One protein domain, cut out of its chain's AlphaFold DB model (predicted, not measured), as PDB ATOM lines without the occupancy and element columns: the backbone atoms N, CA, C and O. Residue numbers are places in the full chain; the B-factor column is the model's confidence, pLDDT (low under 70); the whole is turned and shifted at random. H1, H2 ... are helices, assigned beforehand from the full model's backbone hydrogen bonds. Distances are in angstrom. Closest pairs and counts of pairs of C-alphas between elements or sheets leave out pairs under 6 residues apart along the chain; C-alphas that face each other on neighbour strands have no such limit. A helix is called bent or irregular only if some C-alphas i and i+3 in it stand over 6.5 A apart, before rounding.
ATOM      1  N   ALA A  82     -33.170 -22.711   5.817       48.19
ATOM      2  CA  ALA A  82     -32.471 -22.751   7.087       48.19
ATOM      3  C   ALA A  82     -33.405 -23.371   8.139       48.19
ATOM      4  O   ALA A  82     -34.466 -22.824   8.460       48.19
ATOM      5  N   LYS A  83     -33.007 -24.549   8.637       51.41
ATOM      6  CA  LYS A  83     -33.756 -25.369   9.593       51.41
ATOM      7  C   LYS A  83     -34.007 -24.645  10.928       51.41
ATOM      8  O   LYS A  83     -33.269 -23.765  11.364       51.41
ATOM      9  N   LYS A  84     -35.121 -25.055  11.538       48.31
ATOM     10  CA  LYS A  84     -35.837 -24.522  12.705       48.31
ATOM     11  C   LYS A  84     -34.989 -24.470  13.990       48.31
ATOM     12  O   LYS A  84     -34.774 -25.503  14.596       48.31
ATOM     13  N   ASN A  85     -34.665 -23.268  14.469       54.41
ATOM     14  CA  ASN A  85     -34.504 -22.964  15.902       54.41
ATOM     15  C   ASN A  85     -35.156 -21.600  16.178       54.41
ATOM     16  O   ASN A  85     -34.545 -20.548  16.007       54.41
ATOM     17  N   ARG A  86     -36.453 -21.618  16.515       66.06
ATOM     18  CA  ARG A  86     -37.321 -20.425  16.557       66.06
ATOM     19  C   ARG A  86     -36.985 -19.387  17.651       66.06
ATOM     20  O   ARG A  86     -36.974 -18.211  17.298       66.06
ATOM     21  N   PRO A  87     -36.679 -19.740  18.917       64.38
ATOM     22  CA  PRO A  87     -36.590 -18.729  19.980       64.38
ATOM     23  C   PRO A  87     -35.307 -17.887  19.919       64.38
ATOM     24  O   PRO A  87     -35.375 -16.660  19.929       64.38
ATOM     25  N   PHE A  88     -34.133 -18.514  19.755       79.31
ATOM     26  CA  PHE A  88     -32.863 -17.784  19.604       79.31
ATOM     27  C   PHE A  88     -32.863 -16.860  18.384       79.31
ATOM     28  O   PHE A  88     -32.312 -15.762  18.435       79.31
ATOM     29  N   ARG A  89     -33.515 -17.291  17.298       81.81
ATOM     30  CA  ARG A  89     -33.661 -16.495  16.080       81.81
ATOM     31  C   ARG A  89     -34.545 -15.272  16.308       81.81
ATOM     32  O   ARG A  89     -34.135 -14.183  15.942       81.81
ATOM     33  N   GLN A  90     -35.685 -15.422  16.981       85.69
ATOM     34  CA  GLN A  90     -36.566 -14.293  17.310       85.69
ATOM     35  C   GLN A  90     -35.877 -13.254  18.202       85.69
ATOM     36  O   GLN A  90     -35.963 -12.059  17.925       85.69
ATOM     37  N   ALA A  91     -35.153 -13.697  19.236       88.94
ATOM     38  CA  ALA A  91     -34.391 -12.797  20.099       88.94
ATOM     39  C   ALA A  91     -33.288 -12.065  19.314       88.94
ATOM     40  O   ALA A  91     -33.146 -10.848  19.416       88.94
ATOM     41  N   TYR A  92     -32.541 -12.791  18.478       90.00
ATOM     42  CA  TYR A  92     -31.528 -12.195  17.612       90.00
ATOM     43  C   TYR A  92     -32.128 -11.192  16.618       90.00
ATOM     44  O   TYR A  92     -31.610 -10.085  16.497       90.00
ATOM     45  N   ASP A  93     -33.238 -11.536  15.963       90.62
ATOM     46  CA  ASP A  93     -33.941 -10.663  15.019       90.62
ATOM     47  C   ASP A  93     -34.441  -9.388  15.715       90.62
ATOM     48  O   ASP A  93     -34.344  -8.292  15.156       90.62
ATOM     49  N   TYR A  94     -34.912  -9.500  16.960       92.94
ATOM     50  CA  TYR A  94     -35.301  -8.352  17.775       92.94
ATOM     51  C   TYR A  94     -34.109  -7.423  18.056       92.94
ATOM     52  O   TYR A  94     -34.207  -6.215  17.828       92.94
ATOM     53  N   ILE A  95     -32.962  -7.957  18.484       93.69
ATOM     54  CA  ILE A  95     -31.758  -7.146  18.741       93.69
ATOM     55  C   ILE A  95     -31.215  -6.552  17.427       93.69
ATOM     56  O   ILE A  95     -30.863  -5.371  17.377       93.69
ATOM     57  N   LYS A  96     -31.214  -7.329  16.334       94.56
ATOM     58  CA  LYS A  96     -30.796  -6.895  14.992       94.56
ATOM     59  C   LYS A  96     -31.624  -5.705  14.512       94.56
ATOM     60  O   LYS A  96     -31.045  -4.727  14.054       94.56
ATOM     61  N   LYS A  97     -32.952  -5.724  14.667       95.25
ATOM     62  CA  LYS A  97     -33.822  -4.578  14.329       95.25
ATOM     63  C   LYS A  97     -33.450  -3.306  15.096       95.25
ATOM     64  O   LYS A  97     -33.467  -2.223  14.510       95.25
ATOM     65  N   GLY A  98     -33.085  -3.436  16.373       96.19
ATOM     66  CA  GLY A  98     -32.548  -2.343  17.184       96.19
ATOM     67  C   GLY A  98     -31.244  -1.785  16.623       96.19
ATOM     68  O   GLY A  98     -31.113  -0.576  16.434       96.19
ATOM     69  N   TYR A  99     -30.314  -2.680  16.281       96.12
ATOM     70  CA  TYR A  99     -29.023  -2.328  15.694       96.12
ATOM     71  C   TYR A  99     -29.167  -1.622  14.344       96.12
ATOM     72  O   TYR A  99     -28.551  -0.582  14.137       96.12
ATOM     73  N   LEU A 100     -30.015  -2.134  13.447       96.50
ATOM     74  CA  LEU A 100     -30.283  -1.516  12.144       96.50
ATOM     75  C   LEU A 100     -30.845  -0.099  12.293       96.50
ATOM     76  O   LEU A 100     -30.436   0.809  11.569       96.50
ATOM     77  N   SER A 101     -31.725   0.114  13.270       96.31
ATOM     78  CA  SER A 101     -32.278   1.440  13.527       96.31
ATOM     79  C   SER A 101     -31.240   2.406  14.097       96.31
ATOM     80  O   SER A 101     -31.118   3.525  13.613       96.31
ATOM     81  N   TRP A 102     -30.441   1.967  15.072       95.88
ATOM     82  CA  TRP A 102     -29.405   2.799  15.688       95.88
ATOM     83  C   TRP A 102     -28.221   3.095  14.748       95.88
ATOM     84  O   TRP A 102     -27.801   4.242  14.625       95.88
ATOM     85  N   ARG A 103     -27.679   2.080  14.062       95.12
ATOM     86  CA  ARG A 103     -26.441   2.187  13.267       95.12
ATOM     87  C   ARG A 103     -26.667   2.694  11.844       95.12
ATOM     88  O   ARG A 103     -25.778   3.347  11.281       95.12
ATOM     89  N   PHE A 104     -27.799   2.334  11.244       96.19
ATOM     90  CA  PHE A 104     -28.099   2.613   9.840       96.19
ATOM     91  C   PHE A 104     -29.298   3.542   9.644       96.19
ATOM     92  O   PHE A 104     -29.484   4.014   8.529       96.19
ATOM     93  N   GLY A 105     -30.068   3.859  10.688       95.44
ATOM     94  CA  GLY A 105     -31.184   4.803  10.599       95.44
ATOM     95  C   GLY A 105     -32.474   4.214  10.027       95.44
ATOM     96  O   GLY A 105     -33.373   4.970   9.676       95.44
ATOM     97  N   TYR A 106     -32.587   2.887   9.926       96.06
ATOM     98  CA  TYR A 106     -33.813   2.242   9.452       96.06
ATOM     99  C   TYR A 106     -34.951   2.334  10.482       96.06
ATOM    100  O   TYR A 106     -34.736   2.248  11.696       96.06
ATOM    101  N   SER A 107     -36.194   2.416  10.009       92.12
ATOM    102  CA  SER A 107     -37.405   2.408  10.849       92.12
ATOM    103  C   SER A 107     -37.805   0.989  11.286       92.12
ATOM    104  O   SER A 107     -38.956   0.587  11.168       92.12
ATOM    105  N   THR A 108     -36.840   0.191  11.760       91.69
ATOM    106  CA  THR A 108     -37.030  -1.235  12.095       91.69
ATOM    107  C   THR A 108     -37.309  -1.504  13.572       91.69
ATOM    108  O   THR A 108     -37.845  -2.562  13.906       91.69
ATOM    109  N   ALA A 109     -36.905  -0.599  14.465       92.44
ATOM    110  CA  ALA A 109     -37.096  -0.749  15.906       92.44
ATOM    111  C   ALA A 109     -38.489  -0.267  16.341       92.44
ATOM    112  O   ALA A 109     -38.950   0.781  15.906       92.44
ATOM    113  N   GLN A 110     -39.118  -1.014  17.245       91.38
ATOM    114  CA  GLN A 110     -40.431  -0.751  17.836       91.38
ATOM    115  C   GLN A 110     -40.357   0.178  19.058       91.38
ATOM    116  O   GLN A 110     -41.370   0.729  19.470       91.38
ATOM    117  N   SER A 111     -39.174   0.352  19.662       92.25
ATOM    118  CA  SER A 111     -38.984   1.211  20.837       92.25
ATOM    119  C   SER A 111     -37.551   1.736  20.964       92.25
ATOM    120  O   SER A 111     -36.606   1.167  20.410       92.25
ATOM    121  N   THR A 112     -37.365   2.805  21.745       92.69
ATOM    122  CA  THR A 112     -36.034   3.336  22.095       92.69
ATOM    123  C   THR A 112     -35.202   2.312  22.867       92.69
ATOM    124  O   THR A 112     -34.015   2.156  22.587       92.69
ATOM    125  N   CYS A 113     -35.823   1.539  23.763       95.00
ATOM    126  CA  CYS A 113     -35.149   0.460  24.487       95.00
ATOM    127  C   CYS A 113     -34.590  -0.604  23.535       95.00
ATOM    128  O   CYS A 113     -33.471  -1.073  23.726       95.00
ATOM    129  N   GLN A 114     -35.318  -0.946  22.466       94.56
ATOM    130  CA  GLN A 114     -34.814  -1.870  21.450       94.56
ATOM    131  C   GLN A 114     -33.600  -1.298  20.707       94.56
ATOM    132  O   GLN A 114     -32.650  -2.036  20.451       94.56
ATOM    133  N   LYS A 115     -33.594   0.005  20.387       92.81
ATOM    134  CA  LYS A 115     -32.422   0.672  19.785       92.81
ATOM    135  C   LYS A 115     -31.205   0.587  20.707       92.81
ATOM    136  O   LYS A 115     -30.130   0.208  20.249       92.81
ATOM    137  N   LEU A 116     -31.395   0.874  21.998       94.56
ATOM    138  CA  LEU A 116     -30.346   0.785  23.020       94.56
ATOM    139  C   LEU A 116     -29.810  -0.644  23.151       94.56
ATOM    140  O   LEU A 116     -28.603  -0.853  23.082       94.56
ATOM    141  N   LEU A 117     -30.694  -1.641  23.232       93.69
ATOM    142  CA  LEU A 117     -30.307  -3.052  23.265       93.69
ATOM    143  C   LEU A 117     -29.523  -3.458  22.007       93.69
ATOM    144  O   LEU A 117     -28.563  -4.223  22.082       93.69
ATOM    145  N   GLY A 118     -29.894  -2.903  20.852       92.56
ATOM    146  CA  GLY A 118     -29.192  -3.095  19.588       92.56
ATOM    147  C   GLY A 118     -27.724  -2.674  19.630       92.56
ATOM    148  O   GLY A 118     -26.903  -3.304  18.967       92.56
ATOM    149  N   THR A 119     -27.357  -1.672  20.438       93.19
ATOM    150  CA  THR A 119     -25.961  -1.208  20.551       93.19
ATOM    151  C   THR A 119     -25.019  -2.300  21.066       93.19
ATOM    152  O   THR A 119     -23.854  -2.330  20.677       93.19
ATOM    153  N   LEU A 120     -25.530  -3.282  21.820       91.69
ATOM    154  CA  LEU A 120     -24.750  -4.434  22.283       91.69
ATOM    155  C   LEU A 120     -24.193  -5.277  21.123       91.69
ATOM    156  O   LEU A 120     -23.123  -5.868  21.258       91.69
ATOM    157  N   LEU A 121     -24.854  -5.303  19.955       90.56
ATOM    158  CA  LEU A 121     -24.317  -5.991  18.769       90.56
ATOM    159  C   LEU A 121     -23.049  -5.329  18.225       90.56
ATOM    160  O   LEU A 121     -22.239  -6.009  17.595       90.56
ATOM    161  N   PHE A 122     -22.842  -4.036  18.487       89.19
ATOM    162  CA  PHE A 122     -21.620  -3.340  18.089       89.19
ATOM    163  C   PHE A 122     -20.382  -3.911  18.790       89.19
ATOM    164  O   PHE A 122     -19.318  -3.985  18.176       89.19
ATOM    165  N   MET A 123     -20.547  -4.381  20.032       90.06
ATOM    166  CA  MET A 123     -19.491  -4.985  20.851       90.06
ATOM    167  C   MET A 123     -19.141  -6.420  20.438       90.06
ATOM    168  O   MET A 123     -18.225  -7.006  21.003       90.06
ATOM    169  N   HIS A 124     -19.839  -6.999  19.455       89.12
ATOM    170  CA  HIS A 124     -19.592  -8.357  18.971       89.12
ATOM    171  C   HIS A 124     -19.081  -8.325  17.515       89.12
ATOM    172  O   HIS A 124     -19.880  -8.484  16.585       89.12
ATOM    173  N   PRO A 125     -17.755  -8.192  17.280       86.19
ATOM    174  CA  PRO A 125     -17.172  -7.898  15.965       86.19
ATOM    175  C   PRO A 125     -17.665  -8.803  14.834       86.19
ATOM    176  O   PRO A 125     -18.085  -8.309  13.795       86.19
ATOM    177  N   TYR A 126     -17.708 -10.120  15.057       88.25
ATOM    178  CA  TYR A 126     -18.164 -11.089  14.054       88.25
ATOM    179  C   TYR A 126     -19.630 -10.894  13.618       88.25
ATOM    180  O   TYR A 126     -19.972 -10.995  12.439       88.25
ATOM    181  N   ARG A 127     -20.525 -10.588  14.568       86.75
ATOM    182  CA  ARG A 127     -21.947 -10.356  14.272       86.75
ATOM    183  C   ARG A 127     -22.139  -9.010  13.591       86.75
ATOM    184  O   ARG A 127     -22.891  -8.929  12.623       86.75
ATOM    185  N   ARG A 128     -21.420  -7.987  14.059       91.00
ATOM    186  CA  ARG A 128     -21.392  -6.663  13.441       91.00
ATOM    187  C   ARG A 128     -20.968  -6.738  11.977       91.00
ATOM    188  O   ARG A 128     -21.710  -6.272  11.127       91.00
ATOM    189  N   THR A 129     -19.822  -7.346  11.664       91.25
ATOM    190  CA  THR A 129     -19.326  -7.407  10.276       91.25
ATOM    191  C   THR A 129     -20.272  -8.176   9.363       91.25
ATOM    192  O   THR A 129     -20.432  -7.811   8.202       91.25
ATOM    193  N   THR A 130     -20.946  -9.198   9.892       91.12
ATOM    194  CA  THR A 130     -21.973  -9.941   9.156       91.12
ATOM    195  C   THR A 130     -23.166  -9.050   8.806       91.12
ATOM    196  O   THR A 130     -23.527  -8.968   7.636       91.12
ATOM    197  N   ILE A 131     -23.746  -8.344   9.785       92.00
ATOM    198  CA  ILE A 131     -24.905  -7.461   9.560       92.00
ATOM    199  C   ILE A 131     -24.515  -6.256   8.692       92.00
ATOM    200  O   ILE A 131     -25.250  -5.900   7.775       92.00
ATOM    201  N   ASP A 132     -23.349  -5.654   8.932       94.25
ATOM    202  CA  ASP A 132     -22.862  -4.504   8.167       94.25
ATOM    203  C   ASP A 132     -22.671  -4.866   6.683       94.25
ATOM    204  O   ASP A 132     -23.113  -4.126   5.802       94.25
ATOM    205  N   ARG A 133     -22.095  -6.046   6.393       92.56
ATOM    206  CA  ARG A 133     -22.009  -6.594   5.028       92.56
ATOM    207  C   ARG A 133     -23.375  -6.956   4.460       92.56
ATOM    208  O   ARG A 133     -23.608  -6.781   3.267       92.56
ATOM    209  N   GLU A 134     -24.285  -7.469   5.286       92.31
ATOM    210  CA  GLU A 134     -25.651  -7.762   4.859       92.31
ATOM    211  C   GLU A 134     -26.350  -6.495   4.350       92.31
ATOM    212  O   GLU A 134     -26.970  -6.542   3.288       92.31
ATOM    213  N   MET A 135     -26.160  -5.374   5.053       94.88
ATOM    214  CA  MET A 135     -26.659  -4.042   4.695       94.88
ATOM    215  C   MET A 135     -25.787  -3.310   3.668       94.88
ATOM    216  O   MET A 135     -26.023  -2.131   3.417       94.88
ATOM    217  N   MET A 136     -24.753  -3.949   3.106       94.56
ATOM    218  CA  MET A 136     -23.798  -3.319   2.179       94.56
ATOM    219  C   MET A 136     -23.227  -1.985   2.693       94.56
ATOM    220  O   MET A 136     -22.871  -1.104   1.917       94.56
ATOM    221  N   PHE A 137     -23.164  -1.813   4.016       94.88
ATOM    222  CA  PHE A 137     -22.804  -0.562   4.685       94.88
ATOM    223  C   PHE A 137     -23.695   0.658   4.341       94.88
ATOM    224  O   PHE A 137     -23.353   1.789   4.698       94.88
ATOM    225  N   LEU A 138     -24.864   0.449   3.727       95.50
ATOM    226  CA  LEU A 138     -25.795   1.497   3.316       95.50
ATOM    227  C   LEU A 138     -26.662   1.968   4.489       95.50
ATOM    228  O   LEU A 138     -27.495   1.228   5.023       95.50
ATOM    229  N   LYS A 139     -26.481   3.234   4.880       95.75
ATOM    230  CA  LYS A 139     -27.404   3.935   5.786       95.75
ATOM    231  C   LYS A 139     -28.704   4.252   5.050       95.75
ATOM    232  O   LYS A 139     -28.667   4.570   3.863       95.75
ATOM    233  N   TYR A 140     -29.820   4.202   5.769       95.62
ATOM    234  CA  TYR A 140     -31.131   4.566   5.251       95.62
ATOM    235  C   TYR A 140     -31.112   5.977   4.660       95.62
ATOM    236  O   TYR A 140     -30.536   6.907   5.235       95.62
ATOM    237  N   ARG A 141     -31.764   6.122   3.508       94.44
ATOM    238  CA  ARG A 141     -32.001   7.396   2.835       94.44
ATOM    239  C   ARG A 141     -33.486   7.471   2.478       94.44
ATOM    240  O   ARG A 141     -33.953   6.582   1.765       94.44
TER     241      ARG A 141
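AT A GLANCE: This is residues 82 to 141 of the 192 residues of an uncharacterized protein of Desulfobacterales bacterium (UniProt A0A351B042). One long helix, H1, forms an axis, and the part that follows winds round its second half as an open ring: the link after H1, then H2 crossing it, then H3, then the tail of residues 135 to 141, which folds back toward the last residues of H1. Residues 82 to 91, of which 86 to 91 belong to H1, stick out from this body as an arm and make much of the length. The printed part has 60 residues with three named helices, in the order H1, H2, H3, and no named strand; its class is all helix. It is compact, with a radius of gyration of the C-alphas of 11.4 A, and the C-alphas span 33 by 24 by 21 A along their three main axes.

HOW THE PARTS SIT: Begin at Ala 82 and go on to H1, residues 86 to 104. Its first part stands free: no C-alpha of residues 82 to 91 has within 10 A a C-alpha that is 8 or more residues away along the chain. Look next at H2, residues 112 to 123, which touches H1 with 29 pairs of C-alphas within 8 A. H1 touches H2 with residues 94 to 102 alone. The closest C-alphas of the two are those of Tyr 99 and Gly 118, 4.0 A apart, and the centres are 8.6 A apart. The lines of H1 and H2 stand about perpendicular, at 88 degrees. Now pass to H3, residues 125 to 134. H2 and H3 touch only at the corner by their link, and only just, with 3 pairs of C-alphas within 8 A; H2 touches H3 with residues 121 to 122 alone. The closest C-alphas here are those of Phe 122 and Arg 128, 5.7 A apart. H2 and H3 run opposite ways at a steep tilt of 67 degrees, only just short of about perpendicular, and their centres are 14.2 A apart. H1 and H3 are near each other: no pair of their C-alphas is within 8 A, but 10 pairs are within 10 A. Follow the O and N atoms inside the helices: in H1 and H3 every O i to N i+4 pair is within hydrogen-bond range. In H2 this holds for 4 of 8 pairs, while 9 of its 9 O i to N i+3 pairs are within range.

IN THESE COORDINATES: Find C-alpha 86 at (-37.321, -20.425, 16.557); from there H1 runs through 19 residues to C-alpha 104 at (-28.099, 2.613, 9.840), 25.7 A from first to last C-alpha. It is the longest helix. After the link, H2 begins at C-alpha 112, at (-36.034, 3.336, 22.095), and its 12 residues measure 18.6 A from first to last C-alpha. H3 has 10 residues, from Pro 125 to Glu 134, and measures 14.0 A; its last C-alpha is at (-25.651, -7.762, 4.859). No helix is bent.

THE WHOLE: The C-alphas farthest apart are those of Lys 84 and Arg 141, at 33.6 A. Without the stretch that stands free, the body of 50 residues spans 25 by 24 by 14 A, with a radius of gyration of 9.7 A. The link from H1 to H2 is short, with 7 residues, and the link from H2 to H3 is tight, with 1 residue; no link is long. The printed part has no cut. Read the B-factor column for the model's confidence: the mean pLDDT of the printed part is 88.7, and residues 82 to 87 are under 70.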